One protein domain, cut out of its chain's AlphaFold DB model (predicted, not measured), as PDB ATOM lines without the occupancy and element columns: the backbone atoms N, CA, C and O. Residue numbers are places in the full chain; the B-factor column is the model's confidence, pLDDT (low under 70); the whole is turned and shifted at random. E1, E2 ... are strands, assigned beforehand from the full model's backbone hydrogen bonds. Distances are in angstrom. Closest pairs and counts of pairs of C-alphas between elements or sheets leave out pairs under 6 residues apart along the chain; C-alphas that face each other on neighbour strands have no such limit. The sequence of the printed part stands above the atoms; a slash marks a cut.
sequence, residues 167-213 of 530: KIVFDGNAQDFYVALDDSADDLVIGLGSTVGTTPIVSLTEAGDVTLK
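AT A GLANCE: This is residues 167 to 213 of the 530 residues of an uncharacterized protein of Verrucomicrobia bacterium TMED44 (UniProt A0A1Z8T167). A single twisted sheet of five strands winds back and forth, and the loop of residues 193 to 199 folds over one face; the other face is bare. The printed part has 47 residues, no named helix and strands E1 to E5, in chain order across an antiparallel sheet. It is all strand and compact, radius of gyration of the C-alphas 10.3 A, with an elongated outline of 35 by 19 by 14 A.

IN THESE COORDINATES: E1, residues 167 to 170, begins at C-alpha 167 (14.440, -28.144, 29.255). E2, 177 to 182, spans 14.1 A; E3, 187 to 192, 15.4 A; E4, 200 to 204, 10.0 A. E5, 210 to 212, ends at C-alpha 212 (18.120, -9.827, 25.977).

HOW THE PARTS SIT: The strands form a meander, each the antiparallel neighbour of the one before, in successive hairpins. N 168 and O 179 join E1 to E2 within hydrogen-bond range at 2.9 A; N 180 and O 189, E2 to E3, 2.9 A; N 190 and O 202, E3 to E4, 2.8 A; N 203 and O 211, E4 to E5, 3.0 A. E1 and E5 are edge strands, apart.

THE WHOLE: The sheet is twisted, its C-alphas up to 4.4 A off its best plane. The printed part has no cut and no long link; no printed residue is under 70 in pLDDT.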
ATOM      1  N   LYS A 167      13.478 -28.938  28.479       96.94
ATOM      2  CA  LYS A 167      14.440 -28.144  29.255       96.94
ATOM      3  C   LYS A 167      15.535 -28.967  29.908       96.94
ATOM      4  O   LYS A 167      15.332 -30.113  30.304       96.94
ATOM      5  N   ILE A 168      16.660 -28.303  30.130       97.12
ATOM      6  CA  ILE A 168      17.671 -28.676  31.114       97.12
ATOM      7  C   ILE A 168      17.548 -27.679  32.265       97.12
ATOM      8  O   ILE A 168      17.668 -26.475  32.042       97.12
ATOM      9  N   VAL A 169      17.300 -28.172  33.481       96.94
ATOM     10  CA  VAL A 169      17.212 -27.338  34.689       96.94
ATOM     11  C   VAL A 169      18.531 -27.394  35.448       96.94
ATOM     12  O   VAL A 169      19.028 -28.466  35.786       96.94
ATOM     13  N   PHE A 170      19.070 -26.221  35.739       97.69
ATOM     14  CA  PHE A 170      20.175 -25.991  36.653       97.69
ATOM     15  C   PHE A 170      19.585 -25.649  38.021       97.69
ATOM     16  O   PHE A 170      19.329 -24.484  38.315       97.69
ATOM     17  N   ASP A 171      19.328 -26.687  38.815       96.62
ATOM     18  CA  ASP A 171      18.791 -26.589  40.177       96.62
ATOM     19  C   ASP A 171      19.868 -26.029  41.118       96.62
ATOM     20  O   ASP A 171      20.892 -26.670  41.390       96.62
ATOM     21  N   GLY A 172      19.685 -24.778  41.530       96.06
ATOM     22  CA  GLY A 172      20.643 -24.038  42.338       96.06
ATOM     23  C   GLY A 172      20.115 -23.814  43.750       96.06
ATOM     24  O   GLY A 172      18.922 -23.736  43.994       96.06
ATOM     25  N   ASN A 173      21.007 -23.614  44.724       95.19
ATOM     26  CA  ASN A 173      20.591 -23.475  46.129       95.19
ATOM     27  C   ASN A 173      19.610 -22.308  46.396       95.19
ATOM     28  O   ASN A 173      18.801 -22.387  47.317       95.19
ATOM     29  N   ALA A 174      19.729 -21.200  45.657       95.06
ATOM     30  CA  ALA A 174      18.896 -20.008  45.857       95.06
ATOM     31  C   ALA A 174      17.985 -19.695  44.669       95.06
ATOM     32  O   ALA A 174      16.950 -19.057  44.848       95.06
ATOM     33  N   GLN A 175      18.416 -20.070  43.472       95.25
ATOM     34  CA  GLN A 175      17.733 -19.797  42.224       95.25
ATOM     35  C   GLN A 175      18.052 -20.923  41.261       95.25
ATOM     36  O   GLN A 175      19.213 -21.328  41.155       95.25
ATOM     37  N   ASP A 176      17.030 -21.332  40.530       97.25
ATOM     38  CA  ASP A 176      17.178 -22.257  39.424       97.25
ATOM     39  C   ASP A 176      17.357 -21.470  38.134       97.25
ATOM     40  O   ASP A 176      16.929 -20.317  38.022       97.25
ATOM     41  N   PHE A 177      17.964 -22.107  37.145       97.81
ATOM     42  CA  PHE A 177      17.996 -21.610  35.777       97.81
ATOM     43  C   PHE A 177      17.623 -22.730  34.821       97.81
ATOM     44  O   PHE A 177      17.706 -23.909  35.162       97.81
ATOM     45  N   TYR A 178      17.265 -22.378  33.594       97.69
ATOM     46  CA  TYR A 178      17.066 -23.366  32.544       97.69
ATOM     47  C   TYR A 178      17.673 -22.929  31.218       97.69
ATOM     48  O   TYR A 178      17.836 -21.740  30.951       97.69
ATOM     49  N   VAL A 179      17.949 -23.925  30.381       98.19
ATOM     50  CA  VAL A 179      18.074 -23.785  28.925       98.19
ATOM     51  C   VAL A 179      16.989 -24.667  28.322       98.19
ATOM     52  O   VAL A 179      16.902 -25.843  28.688       98.19
ATOM     53  N   ALA A 180      16.128 -24.108  27.477       97.50
ATOM     54  CA  ALA A 180      14.917 -24.791  27.041       97.50
ATOM     55  C   ALA A 180      14.480 -24.407  25.628       97.50
ATOM     56  O   ALA A 180      14.721 -23.285  25.195       97.50
ATOM     57  N   LEU A 181      13.804 -25.337  24.958       97.19
ATOM     58  CA  LEU A 181      12.928 -25.033  23.833       97.19
ATOM     59  C   LEU A 181      11.566 -24.630  24.408       97.19
ATOM     60  O   LEU A 181      10.962 -25.414  25.143       97.19
ATOM     61  N   ASP A 182      11.142 -23.403  24.123       96.38
ATOM     62  CA  ASP A 182       9.795 -22.886  24.371       96.38
ATOM     63  C   ASP A 182       8.980 -23.110  23.098       96.38
ATOM     64  O   ASP A 182       9.002 -22.287  22.184       96.38
ATOM     65  N   ASP A 183       8.324 -24.266  23.009       94.56
ATOM     66  CA  ASP A 183       7.587 -24.680  21.807       94.56
ATOM     67  C   ASP A 183       6.365 -23.782  21.582       94.56
ATOM     68  O   ASP A 183       5.988 -23.481  20.456       94.56
ATOM     69  N   SER A 184       5.801 -23.239  22.667       93.25
ATOM     70  CA  SER A 184       4.690 -22.287  22.577       93.25
ATOM     71  C   SER A 184       5.068 -20.982  21.861       93.25
ATOM     72  O   SER A 184       4.175 -20.294  21.354       93.25
ATOM     73  N   ALA A 185       6.357 -20.623  21.855       94.19
ATOM     74  CA  ALA A 185       6.900 -19.429  21.210       94.19
ATOM     75  C   ALA A 185       7.830 -19.730  20.020       94.19
ATOM     76  O   ALA A 185       8.251 -18.786  19.357       94.19
ATOM     77  N   ASP A 186       8.132 -21.005  19.748       94.25
ATOM     78  CA  ASP A 186       9.149 -21.458  18.787       94.25
ATOM     79  C   ASP A 186      10.565 -20.886  19.058       94.25
ATOM     80  O   ASP A 186      11.365 -20.682  18.140       94.25
ATOM     81  N   ASP A 187      10.900 -20.660  20.335       96.31
ATOM     82  CA  ASP A 187      12.143 -20.002  20.762       96.31
ATOM     83  C   ASP A 187      13.080 -20.953  21.532       96.31
ATOM     84  O   ASP A 187      12.660 -21.767  22.358       96.31
ATOM     85  N   LEU A 188      14.396 -20.781  21.363       97.44
ATOM     86  CA  LEU A 188      15.385 -21.291  22.319       97.44
ATOM     87  C   LEU A 188      15.627 -20.231  23.397       97.44
ATOM     88  O   LEU A 188      16.083 -19.124  23.110       97.44
ATOM     89  N   VAL A 189      15.388 -20.585  24.656       97.75
ATOM     90  CA  VAL A 189      15.405 -19.642  25.777       97.75
ATOM     91  C   VAL A 189      16.354 -20.057  26.898       97.75
ATOM     92  O   VAL A 189      16.525 -21.234  27.220       97.75
ATOM     93  N   ILE A 190      16.943 -19.050  27.542       98.06
ATOM     94  CA  ILE A 190      17.673 -19.166  28.806       98.06
ATOM     95  C   ILE A 190      16.974 -18.269  29.821       98.06
ATOM     96  O   ILE A 190      16.836 -17.064  29.592       98.06
ATOM     97  N   GLY A 191      16.538 -18.831  30.946       97.12
ATOM     98  CA  GLY A 191      15.714 -18.102  31.911       97.12
ATOM     99  C   GLY A 191      15.930 -18.502  33.364       97.12
ATOM    100  O   GLY A 191      16.688 -19.424  33.672       97.12
ATOM    101  N   LEU A 192      15.267 -17.762  34.254       96.56
ATOM    102  CA  LEU A 192      15.274 -17.991  35.700       96.56
ATOM    103  C   LEU A 192      14.170 -18.991  36.102       96.56
ATOM    104  O   LEU A 192      13.118 -19.107  35.476       96.56
ATOM    105  N   GLY A 193      14.377 -19.713  37.195       95.38
ATOM    106  CA  GLY A 193      13.425 -20.692  37.702       95.38
ATOM    107  C   GLY A 193      13.411 -21.965  36.858       95.38
ATOM    108  O   GLY A 193      14.413 -22.353  36.264       95.38
ATOM    109  N   SER A 194      12.260 -22.634  36.818       94.62
ATOM    110  CA  SER A 194      12.101 -23.922  36.131       94.62
ATOM    111  C   SER A 194      10.883 -23.987  35.207       94.62
ATOM    112  O   SER A 194      10.646 -25.025  34.588       94.62
ATOM    113  N   THR A 195      10.111 -22.907  35.072       95.00
ATOM    114  CA  THR A 195       8.976 -22.828  34.140       95.00
ATOM    115  C   THR A 195       9.398 -22.073  32.882       95.00
ATOM    116  O   THR A 195       9.656 -20.866  32.939       95.00
ATOM    117  N   VAL A 196       9.465 -22.792  31.762       95.94
ATOM    118  CA  VAL A 196       9.832 -22.262  30.438       95.94
ATOM    119  C   VAL A 196       8.868 -21.132  30.036       95.94
ATOM    120  O   VAL A 196       7.733 -21.084  30.513       95.94
ATOM    121  N   GLY A 197       9.369 -20.133  29.306       92.38
ATOM    122  CA  GLY A 197       8.599 -18.982  28.809       92.38
ATOM    123  C   GLY A 197       8.242 -17.891  29.832       92.38
ATOM    124  O   GLY A 197       7.929 -16.761  29.463       92.38
ATOM    125  N   THR A 198       8.333 -18.156  31.141       93.31
ATOM    126  CA  THR A 198       7.870 -17.181  32.159       93.31
ATOM    127  C   THR A 198       8.873 -16.074  32.490       93.31
ATOM    128  O   THR A 198       8.479 -14.935  32.743       93.31
ATOM    129  N   THR A 199      10.170 -16.389  32.506       95.75
ATOM    130  CA  THR A 199      11.247 -15.434  32.837       95.75
ATOM    131  C   THR A 199      12.477 -15.576  31.922       95.75
ATOM    132  O   THR A 199      13.602 -15.726  32.409       95.75
ATOM    133  N   PRO A 200      12.297 -15.537  30.586       96.62
ATOM    134  CA  PRO A 200      13.425 -15.564  29.664       96.62
ATOM    135  C   PRO A 200      14.304 -14.322  29.864       96.62
ATOM    136  O   PRO A 200      13.814 -13.188  29.907       96.62
ATOM    137  N   ILE A 201      15.605 -14.559  30.010       97.56
ATOM    138  CA  ILE A 201      16.660 -13.538  30.050       97.56
ATOM    139  C   ILE A 201      17.284 -13.407  28.659       97.56
ATOM    140  O   ILE A 201      17.558 -12.293  28.216       97.56
ATOM    141  N   VAL A 202      17.487 -14.542  27.985       98.06
ATOM    142  CA  VAL A 202      17.947 -14.636  26.597       98.06
ATOM    143  C   VAL A 202      16.920 -15.443  25.811       98.06
ATOM    144  O   VAL A 202      16.572 -16.543  26.241       98.06
ATOM    145  N   SER A 203      16.478 -14.921  24.672       97.50
ATOM    146  CA  SER A 203      15.629 -15.634  23.711       97.50
ATOM    147  C   SER A 203      16.263 -15.575  22.331       97.50
ATOM    148  O   SER A 203      16.704 -14.502  21.911       97.50
ATOM    149  N   LEU A 204      16.316 -16.720  21.655       98.12
ATOM    150  CA  LEU A 204      16.696 -16.856  20.257       98.12
ATOM    151  C   LEU A 204      15.465 -17.317  19.490       98.12
ATOM    152  O   LEU A 204      14.943 -18.393  19.782       98.12
ATOM    153  N   THR A 205      15.040 -16.515  18.522       96.81
ATOM    154  CA  THR A 205      13.871 -16.833  17.700       96.81
ATOM    155  C   THR A 205      14.234 -17.736  16.530       96.81
ATOM    156  O   THR A 205      15.406 -17.851  16.155       96.81
ATOM    157  N   GLU A 206      13.224 -18.328  15.893       94.38
ATOM    158  CA  GLU A 206      13.392 -19.065  14.632       94.38
ATOM    159  C   GLU A 206      14.072 -18.231  13.529       94.38
ATOM    160  O   GLU A 206      14.855 -18.762  12.740       94.38
ATOM    161  N   ALA A 207      13.854 -16.909  13.543       94.69
ATOM    162  CA  ALA A 207      14.433 -15.972  12.586       94.69
ATOM    163  C   ALA A 207      15.913 -15.653  12.879       94.69
ATOM    164  O   ALA A 207      16.575 -14.990  12.077       94.69
ATOM    165  N   GLY A 208      16.445 -16.124  14.013       93.19
ATOM    166  CA  GLY A 208      17.813 -15.871  14.463       93.19
ATOM    167  C   GLY A 208      17.991 -14.563  15.239       93.19
ATOM    168  O   GLY A 208      19.130 -14.173  15.507       93.19
ATOM    169  N   ASP A 209      16.899 -13.893  15.620       96.06
ATOM    170  CA  ASP A 209      16.970 -12.690  16.445       96.06
ATOM    171  C   ASP A 209      17.320 -13.048  17.889       96.06
ATOM    172  O   ASP A 209      16.829 -14.030  18.446       96.06
ATOM    173  N   VAL A 210      18.141 -12.207  18.523       97.31
ATOM    174  CA  VAL A 210      18.495 -12.340  19.939       97.31
ATOM    175  C   VAL A 210      17.820 -11.234  20.732       97.31
ATOM    176  O   VAL A 210      18.116 -10.052  20.550       97.31
ATOM    177  N   THR A 211      16.969 -11.617  21.678       96.69
ATOM    178  CA  THR A 211      16.444 -10.699  22.690       96.69
ATOM    179  C   THR A 211      17.158 -10.931  24.008       96.69
ATOM    180  O   THR A 211      17.228 -12.053  24.507       96.69
ATOM    181  N   LEU A 212      17.649  -9.847  24.601       96.88
ATOM    182  CA  LEU A 212      18.120  -9.827  25.977       96.88
ATOM    183  C   LEU A 212      17.097  -9.040  26.811       96.88
ATOM    184  O   LEU A 212      16.616  -7.990  26.375       96.88
ATOM    185  N   LYS A 213      16.740  -9.530  28.003       95.00
ATOM    186  CA  LYS A 213      15.700  -8.912  28.836       95.00
ATOM    187  C   LYS A 213      16.033  -8.950  30.326       95.00
ATOM    188  O   LYS A 213      16.357  -9.990  30.891       95.00
TER     189      LYS A 213